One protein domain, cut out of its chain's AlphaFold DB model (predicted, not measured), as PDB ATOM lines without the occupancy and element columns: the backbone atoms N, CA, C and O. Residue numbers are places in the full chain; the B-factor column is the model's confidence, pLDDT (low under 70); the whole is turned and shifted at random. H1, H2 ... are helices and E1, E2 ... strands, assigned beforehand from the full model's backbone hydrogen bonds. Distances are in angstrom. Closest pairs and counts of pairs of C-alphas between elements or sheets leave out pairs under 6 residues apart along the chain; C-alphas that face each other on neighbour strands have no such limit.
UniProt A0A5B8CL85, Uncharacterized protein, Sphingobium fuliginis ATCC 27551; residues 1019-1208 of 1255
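This is residues 1019 to 1208 of the 1255 residues of an uncharacterized protein of Sphingobium fuliginis ATCC 27551 (UniProt A0A5B8CL85). The chain is wound in stacked turns, a solenoid whose two long walls are parallel sheets, one of E1, E3, E5, E7, E9, E11, E14 and E17, the other of E2, E4, E6, E8, E10, E12 and E15, partly face to face. A narrow third side is lined by E13, E16 and short pairings at residues 1098 to 1099, 1115 to 1116 and 1141 to 1142, and a tiny helix, H1, grazes the first sheet. The printed part has 190 residues with seventeen named strands and one named helix, in the order E1 to E5, H1, E6 to E17; under half of the residues are in named elements, and the class is mostly strand. The whole is compact, with a radius of gyration of the C-alphas of 16.2 A and spans of 47 by 41 by 26 A.

The largest sheet is parallel and runs E1 (residues 1028 to 1035), E3 (1054 to 1057), E5 (1072 to 1074), E7 (1103 to 1106), E9 (1126 to 1129), E11 (1152 to 1156), E14 (1171 to 1175), E17 (1203 to 1207). It is twisted; its edge strands are E1 and E17. E7 and E9 stand at 2 degrees, with N 1127 and O 1103 2.9 A apart, within hydrogen-bond range. The second sheet, also parallel and twisted, runs E2 (1041 to 1047), E4 (1061 to 1064), E6 (1092 to 1095), E8 (1109 to 1112), E10 (1134 to 1138), E12 (1158 to 1163), E15 (1185 to 1190). In it N 1161 of E12 and O 1187 of E15 are 2.9 A apart, within hydrogen-bond range. The two sheets form a sandwich, two sheets face to face, with 86 pairs of C-alphas within 10 A and their best planes 32 degrees apart. E13 (1166 to 1168) and E16 (1193 to 1195) are parallel neighbours, with N 1167 and O 1193 2.9 A apart, within hydrogen-bond range. E13 runs on into E14 across a break of 2 residues, at 91 degrees. H1 (1083 to 1086) only grazes the largest sheet; it is too short for an O i to N i+4 pair, and its one O i to N i+3 pair is not within range.

E1 begins at C-alpha 1028 (-30.852, 13.150, -15.012) and is 20.3 A long. E2 is 17.4 A, E12 16.4 A and E15 16.5 A. E17, 13.5 A, ends at C-alpha 1207 (-29.280, -20.788, -35.187).

The two C-alphas farthest apart, those of Pro 1024 and Ala 1199, are 48.1 A apart. The printed part has no cut. The long links are E8 to E9 and E10 to E11, 13 residues each. Mean pLDDT of the printed part is 88.4; it is under 70 at residues 1078 to 1081, 1146 to 1150, 1179 to 1181, 1198 to 1200 and 1208.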
ATOM      1  N   ALA A1019     -46.945   8.223 -13.514       91.00
ATOM      2  CA  ALA A1019     -46.302   9.193 -14.395       91.00
ATOM      3  C   ALA A1019     -44.980   9.651 -13.766       91.00
ATOM      4  O   ALA A1019     -44.948   9.962 -12.572       91.00
ATOM      5  N   VAL A1020     -43.904   9.695 -14.552       91.00
ATOM      6  CA  VAL A1020     -42.576  10.127 -14.085       91.00
ATOM      7  C   VAL A1020     -42.434  11.621 -14.362       91.00
ATOM      8  O   VAL A1020     -42.158  12.027 -15.487       91.00
ATOM      9  N   GLY A1021     -42.697  12.450 -13.349       88.50
ATOM     10  CA  GLY A1021     -42.489  13.900 -13.434       88.50
ATOM     11  C   GLY A1021     -41.008  14.295 -13.382       88.50
ATOM     12  O   GLY A1021     -40.132  13.434 -13.389       88.50
ATOM     13  N   ALA A1022     -40.731  15.599 -13.298       88.50
ATOM     14  CA  ALA A1022     -39.377  16.123 -13.117       88.50
ATOM     15  C   ALA A1022     -38.617  15.428 -11.970       88.50
ATOM     16  O   ALA A1022     -39.185  15.142 -10.912       88.50
ATOM     17  N   ALA A1023     -37.320  15.190 -12.182       89.31
ATOM     18  CA  ALA A1023     -36.459  14.547 -11.197       89.31
ATOM     19  C   ALA A1023     -36.298  15.400  -9.919       89.31
ATOM     20  O   ALA A1023     -36.234  16.629 -10.001       89.31
ATOM     21  N   PRO A1024     -36.170  14.775  -8.732       89.75
ATOM     22  CA  PRO A1024     -35.962  15.480  -7.464       89.75
ATOM     23  C   PRO A1024     -34.524  16.012  -7.271       89.75
ATOM     24  O   PRO A1024     -34.200  16.524  -6.200       89.75
ATOM     25  N   GLY A1025     -33.662  15.896  -8.285       90.38
ATOM     26  CA  GLY A1025     -32.254  16.297  -8.266       90.38
ATOM     27  C   GLY A1025     -31.751  16.773  -9.629       90.38
ATOM     28  O   GLY A1025     -32.524  16.893 -10.580       90.38
ATOM     29  N   SER A1026     -30.450  17.044  -9.725       89.94
ATOM     30  CA  SER A1026     -29.781  17.472 -10.961       89.94
ATOM     31  C   SER A1026     -29.024  16.339 -11.656       89.94
ATOM     32  O   SER A1026     -28.506  15.441 -10.998       89.94
ATOM     33  N   GLY A1027     -28.912  16.440 -12.986       90.00
ATOM     34  CA  GLY A1027     -28.075  15.562 -13.814       90.00
ATOM     35  C   GLY A1027     -28.769  14.334 -14.406       90.00
ATOM     36  O   GLY A1027     -28.071  13.437 -14.834       90.00
ATOM     37  N   PHE A1028     -30.105  14.266 -14.414       92.31
ATOM     38  CA  PHE A1028     -30.852  13.150 -15.012       92.31
ATOM     39  C   PHE A1028     -31.359  13.499 -16.420       92.31
ATOM     40  O   PHE A1028     -32.057  14.503 -16.590       92.31
ATOM     41  N   GLU A1029     -31.068  12.653 -17.410       92.25
ATOM     42  CA  GLU A1029     -31.509  12.808 -18.808       92.25
ATOM     43  C   GLU A1029     -32.700  11.909 -19.183       92.25
ATOM     44  O   GLU A1029     -33.494  12.277 -20.054       92.25
ATOM     45  N   ASP A1030     -32.831  10.742 -18.545       91.56
ATOM     46  CA  ASP A1030     -33.825   9.717 -18.886       91.56
ATOM     47  C   ASP A1030     -34.775   9.382 -17.719       91.56
ATOM     48  O   ASP A1030     -34.427   9.506 -16.540       91.56
ATOM     49  N   ALA A1031     -35.974   8.892 -18.055       92.62
ATOM     50  CA  ALA A1031     -36.943   8.361 -17.093       92.62
ATOM     51  C   ALA A1031     -36.896   6.826 -17.013       92.62
ATOM     52  O   ALA A1031     -36.612   6.167 -18.009       92.62
ATOM     53  N   MET A1032     -37.291   6.240 -15.879       93.25
ATOM     54  CA  MET A1032     -37.534   4.798 -15.732       93.25
ATOM     55  C   MET A1032     -38.863   4.486 -15.029       93.25
ATOM     56  O   MET A1032     -39.265   5.164 -14.083       93.25
ATOM     57  N   VAL A1033     -39.515   3.395 -15.436       94.88
ATOM     58  CA  VAL A1033     -40.568   2.736 -14.650       94.88
ATOM     59  C   VAL A1033     -40.183   1.277 -14.410       94.88
ATOM     60  O   VAL A1033     -39.892   0.544 -15.355       94.88
ATOM     61  N   ALA A1034     -40.183   0.855 -13.145       94.50
ATOM     62  CA  ALA A1034     -39.853  -0.515 -12.754       94.50
ATOM     63  C   ALA A1034     -41.078  -1.255 -12.191       94.50
ATOM     64  O   ALA A1034     -41.746  -0.756 -11.282       94.50
ATOM     65  N   ALA A1035     -41.352  -2.454 -12.708       95.25
ATOM     66  CA  ALA A1035     -42.399  -3.357 -12.235       95.25
ATOM     67  C   ALA A1035     -41.765  -4.485 -11.408       95.25
ATOM     68  O   ALA A1035     -41.294  -5.477 -11.958       95.25
ATOM     69  N   LEU A1036     -41.714  -4.311 -10.086       92.19
ATOM     70  CA  LEU A1036     -41.077  -5.260  -9.173       92.19
ATOM     71  C   LEU A1036     -42.103  -6.284  -8.661       92.19
ATOM     72  O   LEU A1036     -43.158  -5.913  -8.135       92.19
ATOM     73  N   GLY A1037     -41.775  -7.566  -8.796       91.81
ATOM     74  CA  GLY A1037     -42.661  -8.710  -8.599       91.81
ATOM     75  C   GLY A1037     -43.374  -9.121  -9.893       91.81
ATOM     76  O   GLY A1037     -44.061  -8.309 -10.504       91.81
ATOM     77  N   VAL A1038     -43.271 -10.401 -10.266       91.44
ATOM     78  CA  VAL A1038     -43.840 -10.997 -11.497       91.44
ATOM     79  C   VAL A1038     -45.311 -10.662 -11.796       91.44
ATOM     80  O   VAL A1038     -45.672 -10.506 -12.960       91.44
ATOM     81  N   ASP A1039     -46.160 -10.514 -10.772       94.00
ATOM     82  CA  ASP A1039     -47.589 -10.185 -10.922       94.00
ATOM     83  C   ASP A1039     -47.868  -8.663 -11.027       94.00
ATOM     84  O   ASP A1039     -49.013  -8.244 -11.235       94.00
ATOM     85  N   THR A1040     -46.848  -7.812 -10.860       96.44
ATOM     86  CA  THR A1040     -46.972  -6.349 -10.907       96.44
ATOM     87  C   THR A1040     -47.097  -5.859 -12.346       96.44
ATOM     88  O   THR A1040     -46.236  -6.119 -13.182       96.44
ATOM     89  N   VAL A1041     -48.137  -5.068 -12.621       97.38
ATOM     90  CA  VAL A1041     -48.362  -4.390 -13.907       97.38
ATOM     91  C   VAL A1041     -48.253  -2.877 -13.713       97.38
ATOM     92  O   VAL A1041     -49.131  -2.266 -13.102       97.38
ATOM     93  N   ALA A1042     -47.183  -2.272 -14.226       96.75
ATOM     94  CA  ALA A1042     -46.914  -0.840 -14.141       96.75
ATOM     95  C   ALA A1042     -47.269  -0.128 -15.458       96.75
ATOM     96  O   ALA A1042     -46.548  -0.239 -16.449       96.75
ATOM     97  N   THR A1043     -48.375   0.619 -15.483       96.50
ATOM     98  CA  THR A1043     -48.802   1.386 -16.667       96.50
ATOM     99  C   THR A1043     -48.217   2.793 -16.653       96.50
ATOM    100  O   THR A1043     -48.495   3.576 -15.743       96.50
ATOM    101  N   VAL A1044     -47.462   3.148 -17.690       94.94
ATOM    102  CA  VAL A1044     -46.872   4.481 -17.853       94.94
ATOM    103  C   VAL A1044     -47.924   5.441 -18.408       94.94
ATOM    104  O   VAL A1044     -48.426   5.264 -19.517       94.94
ATOM    105  N   ALA A1045     -48.281   6.444 -17.607       89.44
ATOM    106  CA  ALA A1045     -49.356   7.404 -17.867       89.44
ATOM    107  C   ALA A1045     -48.859   8.796 -18.307       89.44
ATOM    108  O   ALA A1045     -49.673   9.679 -18.582       89.44
ATOM    109  N   GLY A1046     -47.542   9.012 -18.345       90.06
ATOM    110  CA  GLY A1046     -46.914  10.263 -18.770       90.06
ATOM    111  C   GLY A1046     -45.474  10.400 -18.273       90.06
ATOM    112  O   GLY A1046     -45.093   9.773 -17.283       90.06
ATOM    113  N   LEU A1047     -44.699  11.256 -18.940       90.88
ATOM    114  CA  LEU A1047     -43.339  11.654 -18.561       90.88
ATOM    115  C   LEU A1047     -43.241  13.184 -18.495       90.88
ATOM    116  O   LEU A1047     -44.092  13.889 -19.046       90.88
ATOM    117  N   ASP A1048     -42.198  13.702 -17.848       89.69
ATOM    118  CA  ASP A1048     -41.853  15.120 -17.923       89.69
ATOM    119  C   ASP A1048     -41.485  15.535 -19.357       89.69
ATOM    120  O   ASP A1048     -40.821  14.798 -20.083       89.69
ATOM    121  N   ALA A1049     -41.886  16.741 -19.762       84.25
ATOM    122  CA  ALA A1049     -41.676  17.249 -21.117       84.25
ATOM    123  C   ALA A1049     -40.199  17.536 -21.466       84.25
ATOM    124  O   ALA A1049     -39.896  17.780 -22.634       84.25
ATOM    125  N   ALA A1050     -39.290  17.533 -20.484       84.38
ATOM    126  CA  ALA A1050     -37.847  17.576 -20.721       84.38
ATOM    127  C   ALA A1050     -37.251  16.212 -21.122       84.38
ATOM    128  O   ALA A1050     -36.177  16.175 -21.724       84.38
ATOM    129  N   ILE A1051     -37.930  15.103 -20.806       85.69
ATOM    130  CA  ILE A1051     -37.428  13.740 -20.999       85.69
ATOM    131  C   ILE A1051     -37.950  13.174 -22.324       85.69
ATOM    132  O   ILE A1051     -39.122  13.320 -22.668       85.69
ATOM    133  N   THR A1052     -37.072  12.511 -23.082       87.56
ATOM    134  CA  THR A1052     -37.412  11.936 -24.400       87.56
ATOM    135  C   THR A1052     -37.378  10.413 -24.444       87.56
ATOM    136  O   THR A1052     -38.099   9.831 -25.251       87.56
ATOM    137  N   ASN A1053     -36.591   9.760 -23.583       90.88
ATOM    138  CA  ASN A1053     -36.443   8.303 -23.550       90.88
ATOM    139  C   ASN A1053     -36.946   7.735 -22.223       90.88
ATOM    140  O   ASN A1053     -36.965   8.417 -21.194       90.88
ATOM    141  N   LEU A1054     -37.331   6.467 -22.262       93.44
ATOM    142  CA  LEU A1054     -37.892   5.738 -21.134       93.44
ATOM    143  C   LEU A1054     -37.167   4.404 -20.979       93.44
ATOM    144  O   LEU A1054     -36.944   3.710 -21.963       93.44
ATOM    145  N   HIS A1055     -36.851   4.026 -19.748       94.31
ATOM    146  CA  HIS A1055     -36.351   2.704 -19.389       94.31
ATOM    147  C   HIS A1055     -37.457   1.897 -18.689       94.31
ATOM    148  O   HIS A1055     -38.231   2.442 -17.899       94.31
ATOM    149  N   ALA A1056     -37.534   0.597 -18.958       94.69
ATOM    150  CA  ALA A1056     -38.524  -0.319 -18.400       94.69
ATOM    151  C   ALA A1056     -37.839  -1.578 -17.848       94.69
ATOM    152  O   ALA A1056     -37.160  -2.295 -18.584       94.69
ATOM    153  N   ALA A1057     -38.011  -1.855 -16.555       94.19
ATOM    154  CA  ALA A1057     -37.263  -2.903 -15.852       94.19
ATOM    155  C   ALA A1057     -38.093  -3.617 -14.766       94.19
ATOM    156  O   ALA A1057     -39.232  -3.235 -14.493       94.19
ATOM    157  N   GLY A1058     -37.510  -4.636 -14.127       93.00
ATOM    158  CA  GLY A1058     -38.180  -5.484 -13.135       93.00
ATOM    159  C   GLY A1058     -38.733  -6.793 -13.712       93.00
ATOM    160  O   GLY A1058     -38.866  -6.960 -14.921       93.00
ATOM    161  N   ASP A1059     -39.053  -7.741 -12.835       92.56
ATOM    162  CA  ASP A1059     -39.558  -9.077 -13.176       92.56
ATOM    163  C   ASP A1059     -41.053  -9.110 -13.550       92.56
ATOM    164  O   ASP A1059     -41.533 -10.129 -14.046       92.56
ATOM    165  N   GLY A1060     -41.782  -8.008 -13.345       95.50
ATOM    166  CA  GLY A1060     -43.184  -7.840 -13.729       95.50
ATOM    167  C   GLY A1060     -43.405  -7.318 -15.157       95.50
ATOM    168  O   GLY A1060     -42.559  -7.421 -16.046       95.50
ATOM    169  N   THR A1061     -44.586  -6.736 -15.377       97.50
ATOM    170  CA  THR A1061     -45.019  -6.151 -16.657       97.50
ATOM    171  C   THR A1061     -44.960  -4.624 -16.628       97.50
ATOM    172  O   THR A1061     -45.561  -4.002 -15.753       97.50
ATOM    173  N   VAL A1062     -44.346  -3.997 -17.633       97.69
ATOM    174  CA  VAL A1062     -44.451  -2.549 -17.888       97.69
ATOM    175  C   VAL A1062     -45.308  -2.306 -19.134       97.69
ATOM    176  O   VAL A1062     -45.091  -2.928 -20.172       97.69
ATOM    177  N   VAL A1063     -46.284  -1.400 -19.043       97.62
ATOM    178  CA  VAL A1063     -47.199  -1.048 -20.142       97.62
ATOM    179  C   VAL A1063     -46.943   0.391 -20.588       97.62
ATOM    180  O   VAL A1063     -47.288   1.328 -19.865       97.62
ATOM    181  N   ASN A1064     -46.376   0.586 -21.781       96.12
ATOM    182  CA  ASN A1064     -46.303   1.901 -22.413       96.12
ATOM    183  C   ASN A1064     -47.636   2.236 -23.103       96.12
ATOM    184  O   ASN A1064     -47.924   1.740 -24.193       96.12
ATOM    185  N   ALA A1065     -48.425   3.108 -22.474       92.44
ATOM    186  CA  ALA A1065     -49.715   3.578 -22.984       92.44
ATOM    187  C   ALA A1065     -49.649   4.998 -23.592       92.44
ATOM    188  O   ALA A1065     -50.683   5.651 -23.742       92.44
ATOM    189  N   MET A1066     -48.448   5.501 -23.903       92.50
ATOM    190  CA  MET A1066     -48.217   6.876 -24.361       92.50
ATOM    191  C   MET A1066     -47.301   6.962 -25.587       92.50
ATOM    192  O   MET A1066     -46.495   6.068 -25.848       92.50
ATOM    193  N   ASP A1067     -47.413   8.070 -26.320       92.19
ATOM    194  CA  ASP A1067     -46.547   8.379 -27.457       92.19
ATOM    195  C   ASP A1067     -45.202   8.950 -26.974       92.19
ATOM    196  O   ASP A1067     -45.129  10.068 -26.459       92.19
ATOM    197  N   LEU A1068     -44.133   8.172 -27.147       92.25
ATOM    198  CA  LEU A1068     -42.755   8.503 -26.801       92.25
ATOM    199  C   LEU A1068     -41.994   9.017 -28.034       92.25
ATOM    200  O   LEU A1068     -42.011   8.400 -29.104       92.25
ATOM    201  N   SER A1069     -41.311  10.154 -27.884       89.81
ATOM    202  CA  SER A1069     -40.566  10.812 -28.969       89.81
ATOM    203  C   SER A1069     -39.140  10.278 -29.158       89.81
ATOM    204  O   SER A1069     -38.612  10.363 -30.265       89.81
ATOM    205  N   GLY A1070     -38.528   9.732 -28.106       90.31
ATOM    206  CA  GLY A1070     -37.247   9.027 -28.142       90.31
ATOM    207  C   GLY A1070     -37.408   7.506 -28.093       90.31
ATOM    208  O   GLY A1070     -38.392   6.951 -28.590       90.31
ATOM    209  N   ALA A1071     -36.405   6.833 -27.532       92.12
ATOM    210  CA  ALA A1071     -36.309   5.374 -27.485       92.12
ATOM    211  C   ALA A1071     -36.815   4.774 -26.160       92.12
ATOM    212  O   ALA A1071     -36.842   5.441 -25.122       92.12
ATOM    213  N   LEU A1072     -37.174   3.490 -26.199       95.00
ATOM    214  CA  LEU A1072     -37.608   2.699 -25.046       95.00
ATOM    215  C   LEU A1072     -36.587   1.585 -24.753       95.00
ATOM    216  O   LEU A1072     -36.392   0.676 -25.561       95.00
ATOM    217  N   VAL A1073     -35.911   1.685 -23.609       94.12
ATOM    218  CA  VAL A1073     -34.804   0.814 -23.183       94.12
ATOM    219  C   VAL A1073     -35.308  -0.229 -22.178       94.12
ATOM    220  O   VAL A1073     -36.088   0.111 -21.294       94.12
ATOM    221  N   LEU A1074     -34.905  -1.497 -22.299       94.25
ATOM    222  CA  LEU A1074     -35.454  -2.613 -21.511       94.25
ATOM    223  C   LEU A1074     -34.403  -3.318 -20.635       94.25
ATOM    224  O   LEU A1074     -33.281  -3.573 -21.075       94.25
ATOM    225  N   GLY A1075     -34.800  -3.719 -19.428       87.69
ATOM    226  CA  GLY A1075     -33.946  -4.449 -18.486       87.69
ATOM    227  C   GLY A1075     -32.935  -3.541 -17.776       87.69
ATOM    228  O   GLY A1075     -33.230  -2.382 -17.495       87.69
ATOM    229  N   SER A1076     -31.750  -4.068 -17.453       80.62
ATOM    230  CA  SER A1076     -30.633  -3.264 -16.926       80.62
ATOM    231  C   SER A1076     -29.260  -3.875 -17.236       80.62
ATOM    232  O   SER A1076     -29.132  -5.083 -17.459       80.62
ATOM    233  N   ASP A1077     -28.214  -3.041 -17.246       71.31
ATOM    234  CA  ASP A1077     -26.851  -3.469 -17.576       71.31
ATOM    235  C   ASP A1077     -26.264  -4.412 -16.514       71.31
ATOM    236  O   ASP A1077     -26.036  -4.030 -15.362       71.31
ATOM    237  N   ALA A1078     -25.924  -5.629 -16.950       55.19
ATOM    238  CA  ALA A1078     -25.499  -6.773 -16.133       55.19
ATOM    239  C   ALA A1078     -24.259  -6.567 -15.233       55.19
ATOM    240  O   ALA A1078     -23.963  -7.429 -14.406       55.19
ATOM    241  N   TYR A1079     -23.542  -5.450 -15.389       52.03
ATOM    242  CA  TYR A1079     -22.317  -5.106 -14.652       52.03
ATOM    243  C   TYR A1079     -22.413  -3.771 -13.886       52.03
ATOM    244  O   TYR A1079     -21.391  -3.218 -13.481       52.03
ATOM    245  N   THR A1080     -23.623  -3.240 -13.686       67.81
ATOM    246  CA  THR A1080     -23.882  -2.000 -12.928       67.81
ATOM    247  C   THR A1080     -24.544  -2.285 -11.578       67.81
ATOM    248  O   THR A1080     -25.081  -3.370 -11.353       67.81
ATOM    249  N   GLY A1081     -24.585  -1.288 -10.685       66.00
ATOM    250  CA  GLY A1081     -25.391  -1.368  -9.461       66.00
ATOM    251  C   GLY A1081     -26.896  -1.545  -9.724       66.00
ATOM    252  O   GLY A1081     -27.614  -2.072  -8.877       66.00
ATOM    253  N   GLN A1082     -27.378  -1.156 -10.909       78.38
ATOM    254  CA  GLN A1082     -28.797  -1.183 -11.271       78.38
ATOM    255  C   GLN A1082     -29.360  -2.618 -11.286       78.38
ATOM    256  O   GLN A1082     -30.443  -2.873 -10.752       78.38
ATOM    257  N   ALA A1083     -28.584  -3.579 -11.800       74.56
ATOM    258  CA  ALA A1083     -28.996  -4.977 -11.935       74.56
ATOM    259  C   ALA A1083     -29.264  -5.690 -10.597       74.56
ATOM    260  O   ALA A1083     -30.046  -6.642 -10.566       74.56
ATOM    261  N   TYR A1084     -28.679  -5.224  -9.487       77.00
ATOM    262  CA  TYR A1084     -28.943  -5.774  -8.149       77.00
ATOM    263  C   TYR A1084     -30.281  -5.320  -7.544       77.00
ATOM    264  O   TYR A1084     -30.762  -5.945  -6.602       77.00
ATOM    265  N   ILE A1085     -30.881  -4.250  -8.075       82.12
ATOM    266  CA  ILE A1085     -32.195  -3.734  -7.658       82.12
ATOM    267  C   ILE A1085     -33.293  -4.183  -8.632       82.12
ATOM    268  O   ILE A1085     -34.396  -4.508  -8.200       82.12
ATOM    269  N   LEU A1086     -32.995  -4.195  -9.935       85.06
ATOM    270  CA  LEU A1086     -33.982  -4.358 -11.007       85.06
ATOM    271  C   LEU A1086     -34.038  -5.760 -11.631       85.06
ATOM    272  O   LEU A1086     -35.016  -6.086 -12.298       85.06
ATOM    273  N   GLY A1087     -32.980  -6.562 -11.483       83.12
ATOM    274  CA  GLY A1087     -32.740  -7.705 -12.366       83.12
ATOM    275  C   GLY A1087     -32.291  -7.276 -13.774       83.12
ATOM    276  O   GLY A1087     -32.425  -6.121 -14.178       83.12
ATOM    277  N   GLN A1088     -31.708  -8.211 -14.529       85.94
ATOM    278  CA  GLN A1088     -31.127  -7.915 -15.851       85.94
ATOM    279  C   GLN A1088     -32.173  -7.871 -16.976       85.94
ATOM    280  O   GLN A1088     -32.037  -7.072 -17.898       85.94
ATOM    281  N   THR A1089     -33.211  -8.708 -16.901       90.94
ATOM    282  CA  THR A1089     -34.227  -8.901 -17.951       90.94
ATOM    283  C   THR A1089     -35.589  -8.416 -17.462       90.94
ATOM    284  O   THR A1089     -36.027  -8.831 -16.392       90.94
ATOM    285  N   LEU A1090     -36.274  -7.587 -18.258       95.38
ATOM    286  CA  LEU A1090     -37.667  -7.197 -18.017       95.38
ATOM    287  C   LEU A1090     -38.614  -8.398 -18.210       95.38
ATOM    288  O   LEU A1090     -38.531  -9.094 -19.224       95.38
ATOM    289  N   GLY A1091     -39.541  -8.618 -17.274       95.56
ATOM    290  CA  GLY A1091     -40.511  -9.717 -17.337       95.56
ATOM    291  C   GLY A1091     -41.436  -9.642 -18.555       95.56
ATOM    292  O   GLY A1091     -41.505 -10.575 -19.356       95.56
ATOM    293  N   THR A1092     -42.138  -8.524 -18.744       97.44
ATOM    294  CA  THR A1092     -42.930  -8.256 -19.957       97.44
ATOM    295  C   THR A1092     -42.974  -6.763 -20.283       97.44
ATOM    296  O   THR A1092     -43.170  -5.936 -19.394       97.44
ATOM    297  N   LEU A1093     -42.865  -6.412 -21.566       97.94
ATOM    298  CA  LEU A1093     -43.264  -5.103 -22.083       97.94
ATOM    299  C   LEU A1093     -44.559  -5.233 -22.888       97.94
ATOM    300  O   LEU A1093     -44.647  -6.077 -23.776       97.94
ATOM    301  N   VAL A1094     -45.521  -4.344 -22.644       97.81
ATOM    302  CA  VAL A1094     -46.667  -4.115 -23.532       97.81
ATOM    303  C   VAL A1094     -46.574  -2.698 -24.090       97.81
ATOM    304  O   VAL A1094     -46.548  -1.736 -23.327       97.81
ATOM    305  N   ASN A1095     -46.512  -2.552 -25.411       97.38
ATOM    306  CA  ASN A1095     -46.517  -1.260 -26.087       97.38
ATOM    307  C   ASN A1095     -47.846  -1.025 -26.817       97.38
ATOM    308  O   ASN A1095     -48.082  -1.593 -27.885       97.38
ATOM    309  N   ASP A1096     -48.679  -0.153 -26.252       95.50
ATOM    310  CA  ASP A1096     -49.948   0.294 -26.841       95.50
ATOM    311  C   ASP A1096     -49.831   1.685 -27.499       95.50
ATOM    312  O   ASP A1096     -50.625   2.027 -28.376       95.50
ATOM    313  N   GLY A1097     -48.830   2.483 -27.108       92.12
ATOM    314  CA  GLY A1097     -48.523   3.794 -27.694       92.12
ATOM    315  C   GLY A1097     -47.559   3.757 -28.890       92.12
ATOM    316  O   GLY A1097     -47.164   2.696 -29.384       92.12
ATOM    317  N   SER A1098     -47.162   4.934 -29.375       92.94
ATOM    318  CA  SER A1098     -46.077   5.093 -30.351       92.94
ATOM    319  C   SER A1098     -44.706   5.235 -29.670       92.94
ATOM    320  O   SER A1098     -44.603   5.880 -28.634       92.94
ATOM    321  N   VAL A1099     -43.634   4.687 -30.249       94.88
ATOM    322  CA  VAL A1099     -42.245   4.827 -29.761       94.88
ATOM    323  C   VAL A1099     -41.332   5.184 -30.931       94.88
ATOM    324  O   VAL A1099     -40.816   4.305 -31.622       94.88
ATOM    325  N   ALA A1100     -41.142   6.478 -31.195       91.69
ATOM    326  CA  ALA A1100     -40.529   6.946 -32.442       91.69
ATOM    327  C   ALA A1100     -39.033   6.592 -32.594       91.69
ATOM    328  O   ALA A1100     -38.569   6.413 -33.726       91.69
ATOM    329  N   GLY A1101     -38.302   6.466 -31.480       88.81
ATOM    330  CA  GLY A1101     -36.876   6.111 -31.432       88.81
ATOM    331  C   GLY A1101     -36.569   4.609 -31.374       88.81
ATOM    332  O   GLY A1101     -35.400   4.246 -31.287       88.81
ATOM    333  N   GLY A1102     -37.584   3.740 -31.421       92.50
ATOM    334  CA  GLY A1102     -37.413   2.283 -31.351       92.50
ATOM    335  C   GLY A1102     -37.287   1.710 -29.930       92.50
ATOM    336  O   GLY A1102     -37.300   2.435 -28.934       92.50
ATOM    337  N   VAL A1103     -37.199   0.380 -29.847       95.81
ATOM    338  CA  VAL A1103     -37.135  -0.406 -28.601       95.81
ATOM    339  C   VAL A1103     -35.849  -1.236 -28.567       95.81
ATOM    340  O   VAL A1103     -35.543  -1.938 -29.530       95.81
ATOM    341  N   SER A1104     -35.104  -1.226 -27.460       94.38
ATOM    342  CA  SER A1104     -33.927  -2.100 -27.301       94.38
ATOM    343  C   SER A1104     -33.667  -2.491 -25.850       94.38
ATOM    344  O   SER A1104     -34.076  -1.771 -24.952       94.38
ATOM    345  N   GLY A1105     -33.007  -3.623 -25.597       93.25
ATOM    346  CA  GLY A1105     -32.689  -4.071 -24.233       93.25
ATOM    347  C   GLY A1105     -33.031  -5.534 -23.950       93.25
ATOM    348  O   GLY A1105     -33.361  -6.297 -24.860       93.25
ATOM    349  N   SER A1106     -32.971  -5.926 -22.675       93.88
ATOM    350  CA  SER A1106     -33.236  -7.305 -22.251       93.88
ATOM    351  C   SER A1106     -34.681  -7.503 -21.788       93.88
ATOM    352  O   SER A1106     -35.124  -6.851 -20.839       93.88
ATOM    353  N   VAL A1107     -35.423  -8.415 -22.423       96.12
ATOM    354  CA  VAL A1107     -36.839  -8.696 -22.108       96.12
ATOM    355  C   VAL A1107     -37.218 -10.149 -22.419       96.12
ATOM    356  O   VAL A1107     -36.773 -10.703 -23.421       96.12
ATOM    357  N   ALA A1108     -38.052 -10.769 -21.579       96.12
ATOM    358  CA  ALA A1108     -38.541 -12.137 -21.794       96.12
ATOM    359  C   ALA A1108     -39.808 -12.199 -22.673       96.12
ATOM    360  O   ALA A1108     -40.008 -13.162 -23.412       96.12
ATOM    361  N   HIS A1109     -40.658 -11.169 -22.635       97.50
ATOM    362  CA  HIS A1109     -41.859 -11.080 -23.467       97.50
ATOM    363  C   HIS A1109     -42.119  -9.642 -23.939       97.50
ATOM    364  O   HIS A1109     -42.200  -8.718 -23.131       97.50
ATOM    365  N   LEU A1110     -42.264  -9.450 -25.250       98.06
ATOM    366  CA  LEU A1110     -42.574  -8.167 -25.880       98.06
ATOM    367  C   LEU A1110     -43.903  -8.262 -26.639       98.06
ATOM    368  O   LEU A1110     -44.004  -8.985 -27.626       98.06
ATOM    369  N   VAL A1111     -44.900  -7.489 -26.213       98.12
ATOM    370  CA  VAL A1111     -46.188  -7.320 -26.901       98.12
ATOM    371  C   VAL A1111     -46.241  -5.923 -27.515       98.12
ATOM    372  O   VAL A1111     -46.044  -4.933 -26.817       98.12
ATOM    373  N   ASN A1112     -46.546  -5.813 -28.808       97.62
ATOM    374  CA  ASN A1112     -46.774  -4.538 -29.492       97.62
ATOM    375  C   ASN A1112     -48.161  -4.500 -30.148       97.62
ATOM    376  O   ASN A1112     -48.434  -5.247 -31.093       97.62
ATOM    377  N   THR A1113     -49.014  -3.589 -29.682       96.94
ATOM    378  CA  THR A1113     -50.304  -3.243 -30.304       96.94
ATOM    379  C   THR A1113     -50.267  -1.854 -30.956       96.94
ATOM    380  O   THR A1113     -50.978  -1.618 -31.933       96.94
ATOM    381  N   GLY A1114     -49.387  -0.971 -30.470       95.44
ATOM    382  CA  GLY A1114     -49.169   0.388 -30.958       95.44
ATOM    383  C   GLY A1114     -48.196   0.492 -32.138       95.44
ATOM    384  O   GLY A1114     -48.285  -0.248 -33.121       95.44
ATOM    385  N   THR A1115     -47.272   1.453 -32.082       95.00
ATOM    386  CA  THR A1115     -46.265   1.688 -33.135       95.00
ATOM    387  C   THR A1115     -44.856   1.729 -32.554       95.00
ATOM    388  O   THR A1115     -44.621   2.400 -31.557       95.00
ATOM    389  N   ILE A1116     -43.903   1.050 -33.192       95.19
ATOM    390  CA  ILE A1116     -42.481   1.077 -32.837       95.19
ATOM    391  C   ILE A1116     -41.657   1.578 -34.030       95.19
ATOM    392  O   ILE A1116     -41.789   1.083 -35.152       95.19
ATOM    393  N   GLY A1117     -40.783   2.543 -33.754       90.38
ATOM    394  CA  GLY A1117     -39.948   3.241 -34.721       90.38
ATOM    395  C   GLY A1117     -40.715   4.255 -35.575       90.38
ATOM    396  O   GLY A1117     -41.891   4.554 -35.352       90.38
ATOM    397  N   SER A1118     -40.026   4.835 -36.555       86.12
ATOM    398  CA  SER A1118     -40.569   5.871 -37.438       86.12
ATOM    399  C   SER A1118     -39.904   5.833 -38.816       86.12
ATOM    400  O   SER A1118     -38.813   5.292 -38.978       86.12
ATOM    401  N   ALA A1119     -40.530   6.443 -39.827       78.81
ATOM    402  CA  ALA A1119     -39.972   6.499 -41.184       78.81
ATOM    403  C   ALA A1119     -38.652   7.300 -41.291       78.81
ATOM    404  O   ALA A1119     -37.984   7.235 -42.323       78.81
ATOM    405  N   GLU A1120     -38.280   8.043 -40.243       80.69
ATOM    406  CA  GLU A1120     -37.037   8.821 -40.144       80.69
ATOM    407  C   GLU A1120     -35.968   8.132 -39.269       80.69
ATOM    408  O   GLU A1120     -34.830   8.595 -39.222       80.69
ATOM    409  N   LEU A1121     -36.295   7.010 -38.608       83.88
ATOM    410  CA  LEU A1121     -35.363   6.273 -37.751       83.88
ATOM    411  C   LEU A1121     -34.273   5.590 -38.595       83.88
ATOM    412  O   LEU A1121     -34.569   4.710 -39.405       83.88
ATOM    413  N   ALA A1122     -33.016   5.996 -38.414       75.12
ATOM    414  CA  ALA A1122     -31.860   5.423 -39.116       75.12
ATOM    415  C   ALA A1122     -31.388   4.077 -38.531       75.12
ATOM    416  O   ALA A1122     -30.733   3.298 -39.224       75.12
ATOM    417  N   ASP A1123     -31.722   3.821 -37.266       77.19
ATOM    418  CA  ASP A1123     -31.302   2.649 -36.500       77.19
ATOM    419  C   ASP A1123     -32.356   1.523 -36.512       77.19
ATOM    420  O   ASP A1123     -33.454   1.651 -37.061       77.19
ATOM    421  N   THR A1124     -32.023   0.379 -35.911       85.56
ATOM    422  CA  THR A1124     -32.918  -0.784 -35.808       85.56
ATOM    423  C   THR A1124     -34.131  -0.477 -34.917       85.56
ATOM    424  O   THR A1124     -33.934  -0.117 -33.756       85.56
ATOM    425  N   PRO A1125     -35.384  -0.672 -35.379       89.81
ATOM    426  CA  PRO A1125     -36.568  -0.276 -34.612       89.81
ATOM    427  C   PRO A1125     -36.852  -1.201 -33.420       89.81
ATOM    428  O   PRO A1125     -37.472  -0.768 -32.452       89.81
ATOM    429  N   ILE A1126     -36.389  -2.454 -33.471       94.19
ATOM    430  CA  ILE A1126     -36.373  -3.397 -32.345       94.19
ATOM    431  C   ILE A1126     -34.984  -4.043 -32.288       94.19
ATOM    432  O   ILE A1126     -34.528  -4.584 -33.294       94.19
ATOM    433  N   MET A1127     -34.333  -4.030 -31.126       93.69
ATOM    434  CA  MET A1127     -33.093  -4.770 -30.855       93.69
ATOM    435  C   MET A1127     -33.124  -5.327 -29.428       93.69
ATOM    436  O   MET A1127     -32.625  -4.693 -28.496       93.69
ATOM    437  N   VAL A1128     -33.740  -6.498 -29.245       94.88
ATOM    438  CA  VAL A1128     -33.943  -7.098 -27.915       94.88
ATOM    439  C   VAL A1128     -33.299  -8.474 -27.768       94.88
ATOM    440  O   VAL A1128     -33.166  -9.235 -28.730       94.88
ATOM    441  N   TRP A1129     -32.890  -8.794 -26.543       93.56
ATOM    442  CA  TRP A1129     -32.205 -10.041 -26.212       93.56
ATOM    443  C   TRP A1129     -32.666 -10.627 -24.873       93.56
ATOM    444  O   TRP A1129     -33.293  -9.953 -24.064       93.56
ATOM    445  N   ASN A1130     -32.347 -11.895 -24.631       91.31
ATOM    446  CA  ASN A1130     -32.461 -12.535 -23.327       91.31
ATOM    447  C   ASN A1130     -31.483 -13.715 -23.264       91.31
ATOM    448  O   ASN A1130     -31.373 -14.477 -24.221       91.31
ATOM    449  N   TRP A1131     -30.818 -13.942 -22.131       87.81
ATOM    450  CA  TRP A1131     -30.064 -15.187 -21.896       87.81
ATOM    451  C   TRP A1131     -31.003 -16.269 -21.344       87.81
ATOM    452  O   TRP A1131     -30.782 -16.853 -20.282       87.81
ATOM    453  N   GLY A1132     -32.093 -16.459 -22.083       88.88
ATOM    454  CA  GLY A1132     -33.326 -17.153 -21.739       88.88
ATOM    455  C   GLY A1132     -34.251 -17.149 -22.959       88.88
ATOM    456  O   GLY A1132     -33.804 -16.880 -24.076       88.88
ATOM    457  N   ASP A1133     -35.536 -17.410 -22.752       91.56
ATOM    458  CA  ASP A1133     -36.514 -17.444 -23.843       91.56
ATOM    459  C   ASP A1133     -37.088 -16.046 -24.141       91.56
ATOM    460  O   ASP A1133     -37.153 -15.191 -23.252       91.56
ATOM    461  N   ILE A1134     -37.490 -15.809 -25.393       95.56
ATOM    462  CA  ILE A1134     -38.175 -14.593 -25.854       95.56
ATOM    463  C   ILE A1134     -39.505 -14.968 -26.505       95.56
ATOM    464  O   ILE A1134     -39.530 -15.704 -27.491       95.56
ATOM    465  N   ALA A1135     -40.592 -14.362 -26.037       97.31
ATOM    466  CA  ALA A1135     -41.835 -14.250 -26.794       97.31
ATOM    467  C   ALA A1135     -41.953 -12.847 -27.425       97.31
ATOM    468  O   ALA A1135     -41.683 -11.841 -26.766       97.31
ATOM    469  N   PHE A1136     -42.373 -12.763 -28.690       97.75
ATOM    470  CA  PHE A1136     -42.654 -11.500 -29.383       97.75
ATOM    471  C   PHE A1136     -44.005 -11.547 -30.107       97.75
ATOM    472  O   PHE A1136     -44.138 -12.166 -31.165       97.75
ATOM    473  N   GLU A1137     -45.002 -10.852 -29.561       97.88
ATOM    474  CA  GLU A1137     -46.325 -10.694 -30.168       97.88
ATOM    475  C   GLU A1137     -46.456  -9.309 -30.818       97.88
ATOM    476  O   GLU A1137     -46.384  -8.283 -30.145       97.88
ATOM    477  N   ASN A1138     -46.700  -9.253 -32.130       97.56
ATOM    478  CA  ASN A1138     -46.942  -8.000 -32.848       97.56
ATOM    479  C   ASN A1138     -48.317  -8.005 -33.522       97.56
ATOM    480  O   ASN A1138     -48.558  -8.743 -34.478       97.56
ATOM    481  N   SER A1139     -49.209  -7.136 -33.056       97.38
ATOM    482  CA  SER A1139     -50.471  -6.777 -33.723       97.38
ATOM    483  C   SER A1139     -50.459  -5.344 -34.271       97.38
ATOM    484  O   SER A1139     -51.217  -5.035 -35.191       97.38
ATOM    485  N   GLY A1140     -49.555  -4.505 -33.759       96.12
ATOM    486  CA  GLY A1140     -49.327  -3.131 -34.192       96.12
ATOM    487  C   GLY A1140     -48.401  -2.986 -35.404       96.12
ATOM    488  O   GLY A1140     -48.302  -3.856 -36.275       96.12
ATOM    489  N   THR A1141     -47.710  -1.849 -35.468       94.50
ATOM    490  CA  THR A1141     -46.759  -1.510 -36.539       94.50
ATOM    491  C   THR A1141     -45.331  -1.420 -36.004       94.50
ATOM    492  O   THR A1141     -45.098  -0.820 -34.962       94.50
ATOM    493  N   VAL A1142     -44.369  -1.963 -36.747       93.38
ATOM    494  CA  VAL A1142     -42.926  -1.753 -36.557       93.38
ATOM    495  C   VAL A1142     -42.361  -1.189 -37.859       93.38
ATOM    496  O   VAL A1142     -42.633  -1.741 -38.928       93.38
ATOM    497  N   THR A1143     -41.622  -0.079 -37.802       88.88
ATOM    498  CA  THR A1143     -41.129   0.626 -38.996       88.88
ATOM    499  C   THR A1143     -39.826   1.387 -38.739       88.88
ATOM    500  O   THR A1143     -39.588   1.869 -37.637       88.88
ATOM    501  N   ALA A1144     -38.993   1.522 -39.768       79.69
ATOM    502  CA  ALA A1144     -37.756   2.302 -39.760       79.69
ATOM    503  C   ALA A1144     -37.526   2.947 -41.137       79.69
ATOM    504  O   ALA A1144     -38.209   2.615 -42.114       79.69
ATOM    505  N   SER A1145     -36.545   3.845 -41.246       71.50
ATOM    506  CA  SER A1145     -36.067   4.294 -42.554       71.50
ATOM    507  C   SER A1145     -35.399   3.127 -43.298       71.50
ATOM    508  O   SER A1145     -34.692   2.305 -42.714       71.50
ATOM    509  N   GLN A1146     -35.647   3.010 -44.604       65.19
ATOM    510  CA  GLN A1146     -35.283   1.821 -45.391       65.19
ATOM    511  C   GLN A1146     -33.810   1.808 -45.845       65.19
ATOM    512  O   GLN A1146     -33.498   1.545 -47.008       65.19
ATOM    513  N   THR A1147     -32.882   2.126 -44.943       60.62
ATOM    514  CA  THR A1147     -31.440   2.017 -45.197       60.62
ATOM    515  C   THR A1147     -30.953   0.567 -45.132       60.62
ATOM    516  O   THR A1147     -31.460  -0.261 -44.377       60.62
ATOM    517  N   GLU A1148     -29.950   0.246 -45.951       55.50
ATOM    518  CA  GLU A1148     -29.444  -1.117 -46.159       55.50
ATOM    519  C   GLU A1148     -28.719  -1.660 -44.907       55.50
ATOM    520  O   GLU A1148     -27.517  -1.463 -44.742       55.50
ATOM    521  N   GLY A1149     -29.457  -2.341 -44.018       56.53
ATOM    522  CA  GLY A1149     -28.902  -3.076 -42.868       56.53
ATOM    523  C   GLY A1149     -29.751  -3.110 -41.586       56.53
ATOM    524  O   GLY A1149     -29.485  -3.947 -40.726       56.53
ATOM    525  N   ALA A1150     -30.767  -2.252 -41.442       64.25
ATOM    526  CA  ALA A1150     -31.502  -2.056 -40.183       64.25
ATOM    527  C   ALA A1150     -32.664  -3.058 -39.959       64.25
ATOM    528  O   ALA A1150     -33.839  -2.705 -40.039       64.25
ATOM    529  N   PHE A1151     -32.344  -4.325 -39.672       81.31
ATOM    530  CA  PHE A1151     -33.340  -5.340 -39.292       81.31
ATOM    531  C   PHE A1151     -33.886  -5.120 -37.871       81.31
ATOM    532  O   PHE A1151     -33.145  -4.731 -36.973       81.31
ATOM    533  N   SER A1152     -35.150  -5.482 -37.627       89.69
ATOM    534  CA  SER A1152     -35.606  -5.790 -36.260       89.69
ATOM    535  C   SER A1152     -34.900  -7.063 -35.780       89.69
ATOM    536  O   SER A1152     -34.900  -8.042 -36.524       89.69
ATOM    537  N   SER A1153     -34.317  -7.082 -34.580       92.31
ATOM    538  CA  SER A1153     -33.496  -8.199 -34.085       92.31
ATOM    539  C   SER A1153     -33.963  -8.743 -32.729       92.31
ATOM    540  O   SER A1153     -34.228  -7.971 -31.805       92.31
ATOM    541  N   LEU A1154     -34.035 -10.076 -32.628       95.00
ATOM    542  CA  LEU A1154     -34.360 -10.855 -31.426       95.00
ATOM    543  C   LEU A1154     -33.243 -11.883 -31.161       95.00
ATOM    544  O   LEU A1154     -32.879 -12.617 -32.081       95.00
ATOM    545  N   THR A1155     -32.720 -11.985 -29.934       94.06
ATOM    546  CA  THR A1155     -31.646 -12.949 -29.577       94.06
ATOM    547  C   THR A1155     -31.924 -13.702 -28.272       94.06
ATOM    548  O   THR A1155     -32.000 -13.070 -27.225       94.06
ATOM    549  N   GLY A1156     -32.013 -15.037 -28.296       91.62
ATOM    550  CA  GLY A1156     -32.294 -15.844 -27.095       91.62
ATOM    551  C   GLY A1156     -32.101 -17.354 -27.275       91.62
ATOM    552  O   GLY A1156     -31.592 -17.784 -28.307       91.62
ATOM    553  N   TYR A1157     -32.481 -18.164 -26.278       91.06
ATOM    554  CA  TYR A1157     -32.433 -19.633 -26.368       91.06
ATOM    555  C   TYR A1157     -33.623 -20.168 -27.181       91.06
ATOM    556  O   TYR A1157     -33.425 -20.688 -28.281       91.06
ATOM    557  N   ALA A1158     -34.861 -19.997 -26.702       91.88
ATOM    558  CA  ALA A1158     -36.053 -20.087 -27.543       91.88
ATOM    559  C   ALA A1158     -36.537 -18.691 -27.974       91.88
ATOM    560  O   ALA A1158     -36.450 -17.731 -27.210       91.88
ATOM    561  N   ILE A1159     -37.053 -18.573 -29.199       95.75
ATOM    562  CA  ILE A1159     -37.671 -17.352 -29.728       95.75
ATOM    563  C   ILE A1159     -39.006 -17.721 -30.390       95.75
ATOM    564  O   ILE A1159     -39.017 -18.298 -31.479       95.75
ATOM    565  N   ASP A1160     -40.120 -17.356 -29.762       96.81
ATOM    566  CA  ASP A1160     -41.473 -17.538 -30.294       96.81
ATOM    567  C   ASP A1160     -42.033 -16.199 -30.804       96.81
ATOM    568  O   ASP A1160     -42.236 -15.259 -30.039       96.81
ATOM    569  N   VAL A1161     -42.301 -16.103 -32.110       96.81
ATOM    570  CA  VAL A1161     -42.841 -14.892 -32.754       96.81
ATOM    571  C   VAL A1161     -44.280 -15.108 -33.224       96.81
ATOM    572  O   VAL A1161     -44.552 -16.032 -33.994       96.81
ATOM    573  N   ALA A1162     -45.184 -14.198 -32.860       97.12
ATOM    574  CA  ALA A1162     -46.562 -14.147 -33.343       97.12
ATOM    575  C   ALA A1162     -46.866 -12.781 -33.991       97.12
ATOM    576  O   ALA A1162     -47.188 -11.810 -33.309       97.12
ATOM    577  N   ASN A1163     -46.790 -12.689 -35.325       97.06
ATOM    578  CA  ASN A1163     -47.086 -11.454 -36.062       97.06
ATOM    579  C   ASN A1163     -48.453 -11.506 -36.761       97.06
ATOM    580  O   ASN A1163     -48.646 -12.242 -37.730       97.06
ATOM    581  N   SER A1164     -49.375 -10.659 -36.314       97.31
ATOM    582  CA  SER A1164     -50.636 -10.319 -36.988       97.31
ATOM    583  C   SER A1164     -50.656  -8.887 -37.545       97.31
ATOM    584  O   SER A1164     -51.468  -8.585 -38.418       97.31
ATOM    585  N   GLY A1165     -49.736  -8.033 -37.082       95.69
ATOM    586  CA  GLY A1165     -49.569  -6.645 -37.503       95.69
ATOM    587  C   GLY A1165     -48.640  -6.462 -38.708       95.69
ATOM    588  O   GLY A1165     -48.550  -7.315 -39.593       95.69
ATOM    589  N   THR A1166     -47.939  -5.327 -38.754       94.12
ATOM    590  CA  THR A1166     -46.980  -4.982 -39.821       94.12
ATOM    591  C   THR A1166     -45.570  -4.811 -39.268       94.12
ATOM    592  O   THR A1166     -45.382  -4.095 -38.291       94.12
ATOM    593  N   ILE A1167     -44.577  -5.411 -39.929       92.56
ATOM    594  CA  ILE A1167     -43.145  -5.200 -39.677       92.56
ATOM    595  C   ILE A1167     -42.478  -4.774 -40.990       92.56
ATOM    596  O   ILE A1167     -42.414  -5.558 -41.940       92.56
ATOM    597  N   ALA A1168     -41.982  -3.537 -41.048       87.25
ATOM    598  CA  ALA A1168     -41.271  -2.963 -42.189       87.25
ATOM    599  C   ALA A1168     -39.782  -2.748 -41.863       87.25
ATOM    600  O   ALA A1168     -39.443  -2.221 -40.807       87.25
ATOM    601  N   GLY A1169     -38.902  -3.179 -42.773       80.38
ATOM    602  CA  GLY A1169     -37.443  -3.276 -42.572       80.38
ATOM    603  C   GLY A1169     -36.951  -4.722 -42.396       80.38
ATOM    604  O   GLY A1169     -35.777  -5.019 -42.600       80.38
ATOM    605  N   GLY A1170     -37.874  -5.650 -42.129       88.12
ATOM    606  CA  GLY A1170     -37.604  -7.074 -41.940       88.12
ATOM    607  C   GLY A1170     -37.249  -7.462 -40.502       88.12
ATOM    608  O   GLY A1170     -36.940  -6.620 -39.658       88.12
ATOM    609  N   LEU A1171     -37.313  -8.767 -40.234       91.44
ATOM    610  CA  LEU A1171     -37.097  -9.375 -38.918       91.44
ATOM    611  C   LEU A1171     -35.962 -10.407 -38.968       91.44
ATOM    612  O   LEU A1171     -35.909 -11.235 -39.877       91.44
ATOM    613  N   GLN A1172     -35.091 -10.390 -37.964       92.12
ATOM    614  CA  GLN A1172     -34.048 -11.373 -37.705       92.12
ATOM    615  C   GLN A1172     -34.250 -11.970 -36.307       92.12
ATOM    616  O   GLN A1172     -34.404 -11.243 -35.329       92.12
ATOM    617  N   ALA A1173     -34.229 -13.296 -36.215       92.62
ATOM    618  CA  ALA A1173     -34.194 -14.033 -34.956       92.62
ATOM    619  C   ALA A1173     -32.913 -14.880 -34.903       92.62
ATOM    620  O   ALA A1173     -32.639 -15.634 -35.843       92.62
ATOM    621  N   TYR A1174     -32.133 -14.739 -33.828       92.56
ATOM    622  CA  TYR A1174     -30.857 -15.421 -33.604       92.56
ATOM    623  C   TYR A1174     -30.927 -16.308 -32.354       92.56
ATOM    624  O   TYR A1174     -30.873 -15.821 -31.224       92.56
ATOM    625  N   ALA A1175     -31.055 -17.619 -32.556       89.69
ATOM    626  CA  ALA A1175     -31.102 -18.595 -31.477       89.69
ATOM    627  C   ALA A1175     -29.694 -19.072 -31.087       89.69
ATOM    628  O   ALA A1175     -28.979 -19.687 -31.888       89.69
ATOM    629  N   VAL A1176     -29.317 -18.811 -29.836       88.38
ATOM    630  CA  VAL A1176     -28.077 -19.289 -29.208       88.38
ATOM    631  C   VAL A1176     -28.300 -20.622 -28.491       88.38
ATOM    632  O   VAL A1176     -29.405 -20.936 -28.052       88.38
ATOM    633  N   ALA A1177     -27.242 -21.426 -28.364       80.50
ATOM    634  CA  ALA A1177     -27.276 -22.620 -27.521       80.50
ATOM    635  C   ALA A1177     -27.315 -22.236 -26.030       80.50
ATOM    636  O   ALA A1177     -26.742 -21.220 -25.628       80.50
ATOM    637  N   SER A1178     -27.974 -23.055 -25.209       74.75
ATOM    638  CA  SER A1178     -28.016 -22.847 -23.757       74.75
ATOM    639  C   SER A1178     -26.673 -23.183 -23.086       74.75
ATOM    640  O   SER A1178     -25.834 -23.878 -23.658       74.75
ATOM    641  N   GLN A1179     -26.497 -22.798 -21.814       64.69
ATOM    642  CA  GLN A1179     -25.356 -23.246 -20.991       64.69
ATOM    643  C   GLN A1179     -25.321 -24.772 -20.723       64.69
ATOM    644  O   GLN A1179     -24.407 -25.255 -20.063       64.69
ATOM    645  N   GLN A1180     -26.309 -25.533 -21.208       69.19
ATOM    646  CA  GLN A1180     -26.369 -27.001 -21.157       69.19
ATOM    647  C   GLN A1180     -26.235 -27.638 -22.558       69.19
ATOM    648  O   GLN A1180     -26.685 -28.763 -22.767       69.19
ATOM    649  N   ASP A1181     -25.668 -26.909 -23.528       68.12
ATOM    650  CA  ASP A1181     -25.501 -27.302 -24.939       68.12
ATOM    651  C   ASP A1181     -26.813 -27.654 -25.679       68.12
ATOM    652  O   ASP A1181     -26.790 -28.200 -26.788       68.12
ATOM    653  N   THR A1182     -27.983 -27.316 -25.122       74.06
ATOM    654  CA  THR A1182     -29.268 -27.479 -25.820       74.06
ATOM    655  C   THR A1182     -29.323 -26.530 -27.022       74.06
ATOM    656  O   THR A1182     -29.149 -25.323 -26.829       74.06
ATOM    657  N   PRO A1183     -29.595 -27.018 -28.251       77.38
ATOM    658  CA  PRO A1183     -29.781 -26.150 -29.407       77.38
ATOM    659  C   PRO A1183     -30.987 -25.229 -29.213       77.38
ATOM    660  O   PRO A1183     -32.067 -25.703 -28.860       77.38
ATOM    661  N   GLY A1184     -30.803 -23.937 -29.480       83.56
ATOM    662  CA  GLY A1184     -31.892 -22.966 -29.449       83.56
ATOM    663  C   GLY A1184     -32.929 -23.192 -30.557       83.56
ATOM    664  O   GLY A1184     -32.650 -23.804 -31.593       83.56
ATOM    665  N   THR A1185     -34.145 -22.695 -30.339       90.31
ATOM    666  CA  THR A1185     -35.319 -22.938 -31.197       90.31
ATOM    667  C   THR A1185     -35.983 -21.634 -31.619       90.31
ATOM    668  O   THR A1185     -36.109 -20.725 -30.809       90.31
ATOM    669  N   ILE A1186     -36.469 -21.550 -32.863       93.88
ATOM    670  CA  ILE A1186     -37.224 -20.385 -33.351       93.88
ATOM    671  C   ILE A1186     -38.555 -20.847 -33.946       93.88
ATOM    672  O   ILE A1186     -38.566 -21.661 -34.874       93.88
ATOM    673  N   SER A1187     -39.658 -20.283 -33.459       94.25
ATOM    674  CA  SER A1187     -41.003 -20.429 -34.020       94.25
ATOM    675  C   SER A1187     -41.487 -19.093 -34.578       94.25
ATOM    676  O   SER A1187     -41.255 -18.043 -33.983       94.25
ATOM    677  N   VAL A1188     -42.178 -19.112 -35.720       94.81
ATOM    678  CA  VAL A1188     -42.766 -17.901 -36.315       94.81
ATOM    679  C   VAL A1188     -44.162 -18.206 -36.850       94.81
ATOM    680  O   VAL A1188     -44.325 -18.870 -37.873       94.81
ATOM    681  N   THR A1189     -45.178 -17.672 -36.177       95.44
ATOM    682  CA  THR A1189     -46.570 -17.657 -36.635       95.44
ATOM    683  C   THR A1189     -46.878 -16.285 -37.222       95.44
ATOM    684  O   THR A1189     -46.987 -15.303 -36.494       95.44
ATOM    685  N   ASN A1190     -47.029 -16.199 -38.546       94.62
ATOM    686  CA  ASN A1190     -47.342 -14.945 -39.230       94.62
ATOM    687  C   ASN A1190     -48.696 -15.006 -39.954       94.62
ATOM    688  O   ASN A1190     -48.825 -15.680 -40.977       94.62
ATOM    689  N   SER A1191     -49.665 -14.229 -39.472       95.00
ATOM    690  CA  SER A1191     -50.901 -13.868 -40.183       95.00
ATOM    691  C   SER A1191     -50.883 -12.433 -40.733       95.00
ATOM    692  O   SER A1191     -51.715 -12.100 -41.576       95.00
ATOM    693  N   GLY A1192     -49.936 -11.607 -40.277       93.06
ATOM    694  CA  GLY A1192     -49.735 -10.219 -40.690       93.06
ATOM    695  C   GLY A1192     -48.763 -10.039 -41.858       93.06
ATOM    696  O   GLY A1192     -48.536 -10.940 -42.670       93.06
ATOM    697  N   THR A1193     -48.164  -8.852 -41.934       92.75
ATOM    698  CA  THR A1193     -47.196  -8.456 -42.966       92.75
ATOM    699  C   THR A1193     -45.791  -8.348 -42.379       92.75
ATOM    700  O   THR A1193     -45.591  -7.655 -41.384       92.75
ATOM    701  N   ILE A1194     -44.804  -8.976 -43.026       91.31
ATOM    702  CA  ILE A1194     -43.374  -8.724 -42.797       91.31
ATOM    703  C   ILE A1194     -42.757  -8.398 -44.156       91.31
ATOM    704  O   ILE A1194     -42.836  -9.211 -45.077       91.31
ATOM    705  N   VAL A1195     -42.168  -7.209 -44.296       88.31
ATOM    706  CA  VAL A1195     -41.580  -6.722 -45.552       88.31
ATOM    707  C   VAL A1195     -40.218  -6.079 -45.331       88.31
ATOM    708  O   VAL A1195     -39.981  -5.373 -44.352       88.31
ATOM    709  N   ASN A1196     -39.327  -6.296 -46.292       82.06
ATOM    710  CA  ASN A1196     -38.072  -5.574 -46.434       82.06
ATOM    711  C   ASN A1196     -38.009  -5.083 -47.884       82.06
ATOM    712  O   ASN A1196     -37.993  -5.897 -48.806       82.06
ATOM    713  N   GLU A1197     -38.068  -3.766 -48.076       72.31
ATOM    714  CA  GLU A1197     -38.028  -3.124 -49.401       72.31
ATOM    715  C   GLU A1197     -36.590  -2.742 -49.813       72.31
ATOM    716  O   GLU A1197     -36.346  -2.377 -50.965       72.31
ATOM    717  N   GLY A1198     -35.622  -2.900 -48.900       64.00
ATOM    718  CA  GLY A1198     -34.191  -2.875 -49.196       64.00
ATOM    719  C   GLY A1198     -33.679  -4.209 -49.760       64.00
ATOM    720  O   GLY A1198     -34.425  -5.167 -49.965       64.00
ATOM    721  N   ALA A1199     -32.369  -4.301 -50.002       56.22
ATOM    722  CA  ALA A1199     -31.728  -5.490 -50.573       56.22
ATOM    723  C   ALA A1199     -31.504  -6.615 -49.535       56.22
ATOM    724  O   ALA A1199     -30.378  -7.047 -49.290       56.22
ATOM    725  N   GLY A1200     -32.582  -7.103 -48.916       67.44
ATOM    726  CA  GLY A1200     -32.538  -8.115 -47.859       67.44
ATOM    727  C   GLY A1200     -33.645  -9.166 -47.944       67.44
ATOM    728  O   GLY A1200     -34.484  -9.168 -48.842       67.44
ATOM    729  N   ALA A1201     -33.642 -10.090 -46.983       81.00
ATOM    730  CA  ALA A1201     -34.780 -10.973 -46.737       81.00
ATOM    731  C   ALA A1201     -35.824 -10.251 -45.867       81.00
ATOM    732  O   ALA A1201     -35.466  -9.401 -45.053       81.00
ATOM    733  N   ALA A1202     -37.103 -10.613 -45.991       86.12
ATOM    734  CA  ALA A1202     -38.141 -10.117 -45.081       86.12
ATOM    735  C   ALA A1202     -38.041 -10.760 -43.684       86.12
ATOM    736  O   ALA A1202     -38.242 -10.087 -42.680       86.12
ATOM    737  N   LEU A1203     -37.682 -12.046 -43.624       90.19
ATOM    738  CA  LEU A1203     -37.471 -12.804 -42.391       90.19
ATOM    739  C   LEU A1203     -36.137 -13.559 -42.472       90.19
ATOM    740  O   LEU A1203     -35.835 -14.178 -43.496       90.19
ATOM    741  N   GLN A1204     -35.367 -13.534 -41.389       90.56
ATOM    742  CA  GLN A1204     -34.169 -14.341 -41.179       90.56
ATOM    743  C   GLN A1204     -34.303 -15.126 -39.873       90.56
ATOM    744  O   GLN A1204     -34.630 -14.563 -38.832       90.56
ATOM    745  N   MET A1205     -34.024 -16.425 -39.933       90.56
ATOM    746  CA  MET A1205     -33.962 -17.317 -38.776       90.56
ATOM    747  C   MET A1205     -32.564 -17.929 -38.764       90.56
ATOM    748  O   MET A1205     -32.175 -18.604 -39.719       90.56
ATOM    749  N   LEU A1206     -31.798 -17.633 -37.721       86.81
ATOM    750  CA  LEU A1206     -30.397 -18.005 -37.571       86.81
ATOM    751  C   LEU A1206     -30.255 -18.820 -36.285       86.81
ATOM    752  O   LEU A1206     -30.795 -18.440 -35.255       86.81
ATOM    753  N   GLY A1207     -29.546 -19.943 -36.347       77.44
ATOM    754  CA  GLY A1207     -29.280 -20.788 -35.187       77.44
ATOM    755  C   GLY A1207     -27.815 -21.183 -35.173       77.44
ATOM    756  O   GLY A1207     -27.277 -21.579 -36.214       77.44
ATOM    757  N   ASP A1208     -27.174 -21.044 -34.018       66.00
ATOM    758  CA  ASP A1208     -25.752 -21.342 -33.885       66.00
ATOM    759  C   ASP A1208     -25.464 -22.855 -33.952       66.00
ATOM    760  O   ASP A1208     -26.346 -23.699 -33.761       66.00
TER     761      ASP A1208